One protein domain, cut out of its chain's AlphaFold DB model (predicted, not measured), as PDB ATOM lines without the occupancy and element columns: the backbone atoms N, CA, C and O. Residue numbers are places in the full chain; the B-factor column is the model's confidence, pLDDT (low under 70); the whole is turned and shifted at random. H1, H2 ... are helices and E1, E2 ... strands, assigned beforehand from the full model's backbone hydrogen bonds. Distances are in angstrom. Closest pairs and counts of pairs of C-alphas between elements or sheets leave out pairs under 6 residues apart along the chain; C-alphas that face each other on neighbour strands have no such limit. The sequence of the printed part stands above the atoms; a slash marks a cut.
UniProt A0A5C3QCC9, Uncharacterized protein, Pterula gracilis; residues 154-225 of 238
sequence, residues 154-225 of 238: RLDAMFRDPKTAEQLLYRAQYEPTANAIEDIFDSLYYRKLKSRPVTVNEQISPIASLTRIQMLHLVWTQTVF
ATOM      1  N   ARG A 154     -44.371 -36.775  19.335       84.00
ATOM      2  CA  ARG A 154     -45.572 -36.059  18.882       84.00
ATOM      3  C   ARG A 154     -45.322 -34.559  18.798       84.00
ATOM      4  O   ARG A 154     -45.690 -33.947  17.799       84.00
ATOM      5  N   LEU A 155     -44.695 -33.973  19.819       85.44
ATOM      6  CA  LEU A 155     -44.333 -32.556  19.818       85.44
ATOM      7  C   LEU A 155     -43.354 -32.250  18.685       85.44
ATOM      8  O   LEU A 155     -43.584 -31.306  17.933       85.44
ATOM      9  N   ASP A 156     -42.334 -33.086  18.490       84.12
ATOM     10  CA  ASP A 156     -41.388 -32.937  17.383       84.12
ATOM     11  C   ASP A 156     -42.092 -32.935  16.026       84.12
ATOM     12  O   ASP A 156     -41.840 -32.059  15.195       84.12
ATOM     13  N   ALA A 157     -43.021 -33.868  15.805       82.75
ATOM     14  CA  ALA A 157     -43.821 -33.903  14.586       82.75
ATOM     15  C   ALA A 157     -44.648 -32.617  14.402       82.75
ATOM     16  O   ALA A 157     -44.663 -32.050  13.308       82.75
ATOM     17  N   MET A 158     -45.278 -32.112  15.469       83.62
ATOM     18  CA  MET A 158     -46.052 -30.864  15.439       83.62
ATOM     19  C   MET A 158     -45.187 -29.634  15.130       83.62
ATOM     20  O   MET A 158     -45.629 -28.745  14.405       83.62
ATOM     21  N   PHE A 159     -43.958 -29.570  15.650       84.44
ATOM     22  CA  PHE A 159     -43.037 -28.462  15.376       84.44
ATOM     23  C   PHE A 159     -42.372 -28.545  13.999       84.44
ATOM     24  O   PHE A 159     -41.921 -27.508  13.496       84.44
ATOM     25  N   ARG A 160     -42.292 -29.740  13.399       82.94
ATOM     26  CA  ARG A 160     -41.780 -29.958  12.036       82.94
ATOM     27  C   ARG A 160     -42.819 -29.650  10.959       82.94
ATOM     28  O   ARG A 160     -42.426 -29.226   9.875       82.94
ATOM     29  N   ASP A 161     -44.111 -29.826  11.237       83.00
ATOM     30  CA  ASP A 161     -45.175 -29.428  10.311       83.00
ATOM     31  C   ASP A 161     -45.320 -27.893  10.274       83.00
ATOM     32  O   ASP A 161     -45.626 -27.290  11.303       83.00
ATOM     33  N   PRO A 162     -45.131 -27.223   9.119       85.25
ATOM     34  CA  PRO A 162     -45.158 -25.761   9.057       85.25
ATOM     35  C   PRO A 162     -46.487 -25.148   9.506       85.25
ATOM     36  O   PRO A 162     -46.491 -24.114  10.172       85.25
ATOM     37  N   LYS A 163     -47.611 -25.793   9.169       89.56
ATOM     38  CA  LYS A 163     -48.952 -25.291   9.482       89.56
ATOM     39  C   LYS A 163     -49.242 -25.411  10.975       89.56
ATOM     40  O   LYS A 163     -49.721 -24.460  11.589       89.56
ATOM     41  N   THR A 164     -48.960 -26.562  11.578       85.31
ATOM     42  CA  THR A 164     -49.105 -26.757  13.023       85.31
ATOM     43  C   THR A 164     -48.113 -25.890  13.792       85.31
ATOM     44  O   THR A 164     -48.497 -25.277  14.786       85.31
ATOM     45  N   ALA A 165     -46.873 -25.754  13.318       87.50
ATOM     46  CA  ALA A 165     -45.887 -24.873  13.931       87.50
ATOM     47  C   ALA A 165     -46.350 -23.410  13.967       87.50
ATOM     48  O   ALA A 165     -46.152 -22.747  14.981       87.50
ATOM     49  N   GLU A 166     -46.993 -22.917  12.905       87.75
ATOM     50  CA  GLU A 166     -47.604 -21.583  12.880       87.75
ATOM     51  C   GLU A 166     -48.723 -21.455  13.923       87.75
ATOM     52  O   GLU A 166     -48.731 -20.511  14.710       87.75
ATOM     53  N   GLN A 167     -49.615 -22.444  14.014       88.88
ATOM     54  CA  GLN A 167     -50.692 -22.456  15.015       88.88
ATOM     55  C   GLN A 167     -50.164 -22.458  16.457       88.88
ATOM     56  O   GLN A 167     -50.738 -21.807  17.330       88.88
ATOM     57  N   LEU A 168     -49.046 -23.140  16.717       86.31
ATOM     58  CA  LEU A 168     -48.406 -23.169  18.037       86.31
ATOM     59  C   LEU A 168     -47.863 -21.798  18.477       86.31
ATOM     60  O   LEU A 168     -47.629 -21.590  19.669       86.31
ATOM     61  N   LEU A 169     -47.705 -20.840  17.555       84.38
ATOM     62  CA  LEU A 169     -47.305 -19.468  17.875       84.38
ATOM     63  C   LEU A 169     -48.454 -18.611  18.411       84.38
ATOM     64  O   LEU A 169     -48.180 -17.502  18.873       84.38
ATOM     65  N   TYR A 170     -49.695 -19.115  18.423       87.38
ATOM     66  CA  TYR A 170     -50.879 -18.390  18.895       87.38
ATOM     67  C   TYR A 170     -50.623 -17.644  20.209       87.38
ATOM     68  O   TYR A 170     -50.782 -16.434  20.276       87.38
ATOM     69  N   ARG A 171     -50.102 -18.333  21.233       84.62
ATOM     70  CA  ARG A 171     -49.813 -17.732  22.546       84.62
ATOM     71  C   ARG A 171     -48.804 -16.580  22.490       84.62
ATOM     72  O   ARG A 171     -48.884 -15.656  23.300       84.62
ATOM     73  N   ALA A 172     -47.806 -16.685  21.616       81.94
ATOM     74  CA  ALA A 172     -46.739 -15.697  21.487       81.94
ATOM     75  C   ALA A 172     -47.188 -14.472  20.681       81.94
ATOM     76  O   ALA A 172     -46.726 -13.369  20.951       81.94
ATOM     77  N   GLN A 173     -48.096 -14.676  19.726       84.06
ATOM     78  CA  GLN A 173     -48.650 -13.639  18.855       84.06
ATOM     79  C   GLN A 173     -49.960 -13.042  19.388       84.06
ATOM     80  O   GLN A 173     -50.444 -12.060  18.842       84.06
ATOM     81  N   TYR A 174     -50.541 -13.625  20.441       88.25
ATOM     82  CA  TYR A 174     -51.800 -13.169  21.018       88.25
ATOM     83  C   TYR A 174     -51.677 -11.763  21.617       88.25
ATOM     84  O   TYR A 174     -50.929 -11.540  22.582       88.25
ATOM     85  N   GLU A 175     -52.474 -10.841  21.081       85.50
ATOM     86  CA  GLU A 175     -52.616  -9.476  21.572       85.50
ATOM     87  C   GLU A 175     -53.906  -9.348  22.396       85.50
ATOM     88  O   GLU A 175     -54.997  -9.543  21.861       85.50
ATOM     89  N   PRO A 176     -53.805  -9.038  23.700       82.88
ATOM     90  CA  PRO A 176     -54.970  -8.949  24.569       82.88
ATOM     91  C   PRO A 176     -55.824  -7.722  24.235       82.88
ATOM     92  O   PRO A 176     -55.299  -6.612  24.087       82.88
ATOM     93  N   THR A 177     -57.146  -7.884  24.210       83.19
ATOM     94  CA  THR A 177     -58.072  -6.756  24.087       83.19
ATOM     95  C   THR A 177     -58.145  -5.973  25.401       83.19
ATOM     96  O   THR A 177     -58.124  -6.510  26.517       83.19
ATOM     97  N   ALA A 178     -58.179  -4.643  25.292       79.50
ATOM     98  CA  ALA A 178     -58.289  -3.790  26.465       79.50
ATOM     99  C   ALA A 178     -59.671  -3.968  27.111       79.50
ATOM    100  O   ALA A 178     -60.696  -3.807  26.455       79.50
ATOM    101  N   ASN A 179     -59.685  -4.225  28.421       78.88
ATOM    102  CA  ASN A 179     -60.891  -4.312  29.256       78.88
ATOM    103  C   ASN A 179     -61.830  -5.504  28.980       78.88
ATOM    104  O   ASN A 179     -62.975  -5.472  29.427       78.88
ATOM    105  N   ALA A 180     -61.348  -6.566  28.331       83.38
ATOM    106  CA  ALA A 180     -62.058  -7.837  28.214       83.38
ATOM    107  C   ALA A 180     -61.163  -9.017  28.634       83.38
ATOM    108  O   ALA A 180     -59.938  -8.899  28.702       83.38
ATOM    109  N   ILE A 181     -61.802 -10.132  28.991       86.12
ATOM    110  CA  ILE A 181     -61.154 -11.434  29.175       86.12
ATOM    111  C   ILE A 181     -61.765 -12.339  28.110       86.12
ATOM    112  O   ILE A 181     -62.899 -12.791  28.267       86.12
ATOM    113  N   GLU A 182     -61.037 -12.544  27.023       89.00
ATOM    114  CA  GLU A 182     -61.452 -13.373  25.888       89.00
ATOM    115  C   GLU A 182     -60.670 -14.687  25.854       89.00
ATOM    116  O   GLU A 182     -61.195 -15.713  25.421       89.00
ATOM    117  N   ASP A 183     -59.440 -14.672  26.371       89.25
ATOM    118  CA  ASP A 183     -58.558 -15.830  26.437       89.25
ATOM    119  C   ASP A 183     -57.957 -16.007  27.849       89.25
ATOM    120  O   ASP A 183     -57.910 -15.092  28.678       89.25
ATOM    121  N   ILE A 184     -57.431 -17.200  28.141       86.06
ATOM    122  CA  ILE A 184     -56.677 -17.482  29.371       86.06
ATOM    123  C   ILE A 184     -55.459 -16.546  29.524       86.06
ATOM    124  O   ILE A 184     -55.030 -16.237  30.648       86.06
ATOM    125  N   PHE A 185     -54.920 -16.059  28.400       85.56
ATOM    126  CA  PHE A 185     -53.790 -15.135  28.347       85.56
ATOM    127  C   PHE A 185     -54.140 -13.696  28.772       85.56
ATOM    128  O   PHE A 185     -53.230 -12.900  29.028       85.56
ATOM    129  N   ASP A 186     -55.423 -13.364  28.936       86.19
ATOM    130  CA  ASP A 186     -55.857 -12.074  29.486       86.19
ATOM    131  C   ASP A 186     -55.783 -12.000  31.004       86.19
ATOM    132  O   ASP A 186     -55.841 -10.909  31.580       86.19
ATOM    133  N   SER A 187     -55.621 -13.145  31.670       85.31
ATOM    134  CA  SER A 187     -55.596 -13.186  33.125       85.31
ATOM    135  C   SER A 187     -54.497 -12.283  33.700       85.31
ATOM    136  O   SER A 187     -53.345 -12.267  33.249       85.31
ATOM    137  N   LEU A 188     -54.837 -11.550  34.767       84.44
ATOM    138  CA  LEU A 188     -53.883 -10.701  35.496       84.44
ATOM    139  C   LEU A 188     -52.651 -11.497  35.944       84.44
ATOM    140  O   LEU A 188     -51.531 -10.984  35.936       84.44
ATOM    141  N   TYR A 189     -52.857 -12.767  36.308       84.44
ATOM    142  CA  TYR A 189     -51.785 -13.673  36.695       84.44
ATOM    143  C   TYR A 189     -50.820 -13.946  35.537       84.44
ATOM    144  O   TYR A 189     -49.612 -13.791  35.708       84.44
ATOM    145  N   TYR A 190     -51.326 -14.265  34.345       82.81
ATOM    146  CA  TYR A 190     -50.480 -14.505  33.178       82.81
ATOM    147  C   TYR A 190     -49.744 -13.238  32.720       82.81
ATOM    148  O   TYR A 190     -48.545 -13.289  32.443       82.81
ATOM    149  N   ARG A 191     -50.402 -12.070  32.744       81.19
ATOM    150  CA  ARG A 191     -49.756 -10.769  32.471       81.19
ATOM    151  C   ARG A 191     -48.607 -10.488  33.447       81.19
ATOM    152  O   ARG A 191     -47.534 -10.057  33.028       81.19
ATOM    153  N   LYS A 192     -48.796 -10.808  34.732       83.94
ATOM    154  CA  LYS A 192     -47.746 -10.729  35.760       83.94
ATOM    155  C   LYS A 192     -46.616 -11.738  35.538       83.94
ATOM    156  O   LYS A 192     -45.479 -11.453  35.897       83.94
ATOM    157  N   LEU A 193     -46.902 -12.920  34.990       82.12
ATOM    158  CA  LEU A 193     -45.860 -13.880  34.630       82.12
ATOM    159  C   LEU A 193     -45.019 -13.366  33.457       82.12
ATOM    160  O   LEU A 193     -43.800 -13.400  33.563       82.12
ATOM    161  N   LYS A 194     -45.626 -12.807  32.399       77.69
ATOM    162  CA  LYS A 194     -44.876 -12.264  31.245       77.69
ATOM    163  C   LYS A 194     -43.828 -11.216  31.636       77.69
ATOM    164  O   LYS A 194     -42.770 -11.161  31.016       77.69
ATOM    165  N   SER A 195     -44.127 -10.389  32.638       77.44
ATOM    166  CA  SER A 195     -43.226  -9.333  33.115       77.44
ATOM    167  C   SER A 195     -42.137  -9.828  34.067       77.44
ATOM    168  O   SER A 195     -41.243  -9.059  34.421       77.44
ATOM    169  N   ARG A 196     -42.183 -11.097  34.491       78.44
ATOM    170  CA  ARG A 196     -41.126 -11.673  35.318       78.44
ATOM    171  C   ARG A 196     -39.928 -12.050  34.445       78.44
ATOM    172  O   ARG A 196     -40.107 -12.746  33.447       78.44
ATOM    173  N   PRO A 197     -38.713 -11.626  34.823       74.88
ATOM    174  CA  PRO A 197     -37.507 -12.130  34.194       74.88
ATOM    175  C   PRO A 197     -37.347 -13.618  34.506       74.88
ATOM    176  O   PRO A 197     -37.623 -14.060  35.625       74.88
ATOM    177  N   VAL A 198     -36.881 -14.375  33.522       72.88
ATOM    178  CA  VAL A 198     -36.453 -15.762  33.684       72.88
ATOM    179  C   VAL A 198     -35.013 -15.892  33.223       72.88
ATOM    180  O   VAL A 198     -34.597 -15.250  32.258       72.88
ATOM    181  N   THR A 199     -34.252 -16.708  33.941       72.56
ATOM    182  CA  THR A 199     -32.877 -17.028  33.574       72.56
ATOM    183  C   THR A 199     -32.909 -18.258  32.683       72.56
ATOM    184  O   THR A 199     -33.356 -19.318  33.115       72.56
ATOM    185  N   VAL A 200     -32.464 -18.116  31.438       66.06
ATOM    186  CA  VAL A 200     -32.284 -19.229  30.500       66.06
ATOM    187  C   VAL A 200     -30.816 -19.228  30.109       66.06
ATOM    188  O   VAL A 200     -30.342 -18.227  29.582       66.06
ATOM    189  N   ASN A 201     -30.094 -20.312  30.397       55.97
ATOM    190  CA  ASN A 201     -28.655 -20.441  30.124       55.97
ATOM    191  C   ASN A 201     -27.851 -19.235  30.646       55.97
ATOM    192  O   ASN A 201     -27.154 -18.568  29.888       55.97
ATOM    193  N   GLU A 202     -28.040 -18.900  31.928       70.25
ATOM    194  CA  GLU A 202     -27.367 -17.781  32.615       70.25
ATOM    195  C   GLU A 202     -27.704 -16.371  32.081       70.25
ATOM    196  O   GLU A 202     -27.210 -15.371  32.603       70.25
ATOM    197  N   GLN A 203     -28.612 -16.251  31.106       63.25
ATOM    198  CA  GLN A 203     -29.075 -14.973  30.564       63.25
ATOM    199  C   GLN A 203     -30.475 -14.621  31.067       63.25
ATOM    200  O   GLN A 203     -31.416 -15.413  30.981       63.25
ATOM    201  N   ILE A 204     -30.626 -13.395  31.573       69.12
ATOM    202  CA  ILE A 204     -31.906 -12.865  32.048       69.12
ATOM    203  C   ILE A 204     -32.702 -12.346  30.850       69.12
ATOM    204  O   ILE A 204     -32.310 -11.370  30.215       69.12
ATOM    205  N   SER A 205     -33.840 -12.973  30.561       57.97
ATOM    206  CA  SER A 205     -34.765 -12.548  29.506       57.97
ATOM    207  C   SER A 205     -36.194 -12.448  30.046       57.97
ATOM    208  O   SER A 205     -36.593 -13.266  30.877       57.97
ATOM    209  N   PRO A 206     -37.007 -11.468  29.613       59.22
ATOM    210  CA  PRO A 206     -38.440 -11.509  29.881       59.22
ATOM    211  C   PRO A 206     -39.067 -12.735  29.200       59.22
ATOM    212  O   PRO A 206     -38.698 -13.092  28.083       59.22
ATOM    213  N   ILE A 207     -40.062 -13.366  29.834       56.09
ATOM    214  CA  ILE A 207     -40.741 -14.564  29.286       56.09
ATOM    215  C   ILE A 207     -41.293 -14.318  27.869       56.09
ATOM    216  O   ILE A 207     -41.382 -15.242  27.062       56.09
ATOM    217  N   ALA A 208     -41.644 -13.068  27.554       53.97
ATOM    218  CA  ALA A 208     -42.155 -12.658  26.251       53.97
ATOM    219  C   ALA A 208     -41.104 -12.637  25.119       53.97
ATOM    220  O   ALA A 208     -41.499 -12.659  23.958       53.97
ATOM    221  N   SER A 209     -39.798 -12.593  25.417       46.72
ATOM    222  CA  SER A 209     -38.731 -12.499  24.402       46.72
ATOM    223  C   SER A 209     -38.062 -13.835  24.077       46.72
ATOM    224  O   SER A 209     -37.068 -13.865  23.354       46.72
ATOM    225  N   LEU A 210     -38.565 -14.939  24.630       52.84
ATOM    226  CA  LEU A 210     -37.982 -16.258  24.429       52.84
ATOM    227  C   LEU A 210     -38.337 -16.790  23.039       52.84
ATOM    228  O   LEU A 210     -39.507 -16.936  22.683       52.84
ATOM    229  N   THR A 211     -37.310 -17.091  22.254       48.97
ATOM    230  CA  THR A 211     -37.439 -17.660  20.907       48.97
ATOM    231  C   THR A 211     -37.964 -19.104  20.933       48.97
ATOM    232  O   THR A 211     -38.048 -19.745  21.983       48.97
ATOM    233  N   ARG A 212     -38.300 -19.641  19.748       48.19
ATOM    234  CA  ARG A 212     -38.842 -20.997  19.496       48.19
ATOM    235  C   ARG A 212     -38.107 -22.125  20.249       48.19
ATOM    236  O   ARG A 212     -38.745 -23.085  20.658       48.19
ATOM    237  N   ILE A 213     -36.798 -21.981  20.473       44.16
ATOM    238  CA  ILE A 213     -35.943 -22.946  21.191       44.16
ATOM    239  C   ILE A 213     -35.978 -22.713  22.713       44.16
ATOM    240  O   ILE A 213     -36.004 -23.657  23.497       44.16
ATOM    241  N   GLN A 214     -36.061 -21.456  23.151       43.53
ATOM    242  CA  GLN A 214     -36.082 -21.090  24.569       43.53
ATOM    243  C   GLN A 214     -37.438 -21.373  25.242       43.53
ATOM    244  O   GLN A 214     -37.484 -21.636  26.441       43.53
ATOM    245  N   MET A 215     -38.547 -21.365  24.487       41.31
ATOM    246  CA  MET A 215     -39.866 -21.743  25.016       41.31
ATOM    247  C   MET A 215     -39.975 -23.236  25.358       41.31
ATOM    248  O   MET A 215     -40.585 -23.559  26.373       41.31
ATOM    249  N   LEU A 216     -39.372 -24.130  24.562       42.69
ATOM    250  CA  LEU A 216     -39.334 -25.570  24.859       42.69
ATOM    251  C   LEU A 216     -38.588 -25.845  26.176       42.69
ATOM    252  O   LEU A 216     -39.089 -26.585  27.019       42.69
ATOM    253  N   HIS A 217     -37.472 -25.144  26.405       40.53
ATOM    254  CA  HIS A 217     -36.732 -25.177  27.672       40.53
ATOM    255  C   HIS A 217     -37.555 -24.657  28.869       40.53
ATOM    256  O   HIS A 217     -37.453 -25.187  29.976       40.53
ATOM    257  N   LEU A 218     -38.381 -23.621  28.675       39.53
ATOM    258  CA  LEU A 218     -39.149 -23.001  29.764       39.53
ATOM    259  C   LEU A 218     -40.418 -23.778  30.158       39.53
ATOM    260  O   LEU A 218     -40.807 -23.763  31.327       39.53
ATOM    261  N   VAL A 219     -41.072 -24.442  29.198       43.12
ATOM    262  CA  VAL A 219     -42.244 -25.303  29.463       43.12
ATOM    263  C   VAL A 219     -41.851 -26.481  30.358       43.12
ATOM    264  O   VAL A 219     -42.632 -26.888  31.212       43.12
ATOM    265  N   TRP A 220     -40.620 -26.975  30.228       34.16
ATOM    266  CA  TRP A 220     -40.115 -28.063  31.060       34.16
ATOM    267  C   TRP A 220     -39.682 -27.615  32.464       34.16
ATOM    268  O   TRP A 220     -40.037 -28.268  33.443       34.16
ATOM    269  N   THR A 221     -39.016 -26.464  32.611       37.25
ATOM    270  CA  THR A 221     -38.547 -26.001  33.935       37.25
ATOM    271  C   THR A 221     -39.655 -25.465  34.850       37.25
ATOM    272  O   THR A 221     -39.531 -25.539  36.074       37.25
ATOM    273  N   GLN A 222     -40.780 -24.968  34.317       36.47
ATOM    274  CA  GLN A 222     -41.882 -24.471  35.160       36.47
ATOM    275  C   GLN A 222     -42.739 -25.571  35.799       36.47
ATOM    276  O   GLN A 222     -43.357 -25.309  36.832       36.47
ATOM    277  N   THR A 223     -42.732 -26.801  35.275       33.03
ATOM    278  CA  THR A 223     -43.439 -27.933  35.905       33.03
ATOM    279  C   THR A 223     -42.794 -28.325  37.243       33.03
ATOM    280  O   THR A 223     -43.488 -28.754  38.162       33.03
ATOM    281  N   VAL A 224     -41.492 -28.060  37.406       35.78
ATOM    282  CA  VAL A 224     -40.732 -28.335  38.638       35.78
ATOM    283  C   VAL A 224     -40.923 -27.231  39.696       35.78
ATOM    284  O   VAL A 224     -40.990 -27.506  40.892       35.78
ATOM    285  N   PHE A 225     -41.090 -25.965  39.295       28.52
ATOM    286  CA  PHE A 225     -41.046 -24.839  40.244       28.52
ATOM    287  C   PHE A 225     -42.376 -24.523  40.958       28.52
ATOM    288  O   PHE A 225     -42.385 -23.797  41.956       28.52
TER     289      PHE A 225
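This is residues 154 to 225 of the 238 residues of an uncharacterized protein of Pterula gracilis (UniProt A0A5C3QCC9). A small two-strand hairpin, E1 and E2, with the longest helix, H5, beside E1, makes one side of an open, folded-back chain; the short helices H1, H2 and H3 follow one another along the other side, and the long link of residues 174 to 187 swings out and back to H4, which leads into the hairpin. Contacts between the parts are few. The printed part has 72 residues with five named helices and two named strands, in the order H1 H2 H3 H4 E1 E2 H5; the sheet is antiparallel, and the class is mostly helix. The whole is only just loose, close to compact, with a radius of gyration of the C-alphas of 13.6 A and spans of 37 by 32 by 20 A.

E1 is residues 197 to 200 and E2 residues 203 to 206. H5, residues 212 to 225, is 21.2 A long and ends at C-alpha 225 (-41.046, -24.839, 40.244). H4 is residues 188 to 194, 10.1 A. H1, residues 154 to 160, begins at C-alpha 154 (-45.572, -36.059, 18.882); H2 is residues 162 to 167 and H3 residues 170 to 173.

In the hairpin E1 and E2, N 198 and O 205 are 2.9 A apart, within hydrogen-bond range. The closest C-alphas of E1 and H5, Val 200 and Gln 214, are 7.3 A apart; those of H4 and E2, Lys 194 and Pro 206, 6.6 A. H4 and H5 are apart. H1 and H2 only just touch, with 3 pairs of C-alphas within 8 A, and only at the corner; the closest are Phe 159 and Ala 165, 4.8 A. H2 and H3 meet only through their link. Every O i to N i+4 pair is within hydrogen-bond range in H1, H2 and H4, but 4 of 10 in H5, beside 4 of 11 O i to N i+3 pairs; H3 is too short for an O i to N i+4 pair.

The two farthest C-alphas, Ala 157 and Asn 179, are 37.2 A apart. The printed part has no cut. The link from H3 to H4 is long, with 14 residues; the other links are tight. The mean pLDDT of the printed part is 70.7; residues 200 to 201 and 203 to 225 are under 70, and H5 has a mean of 39.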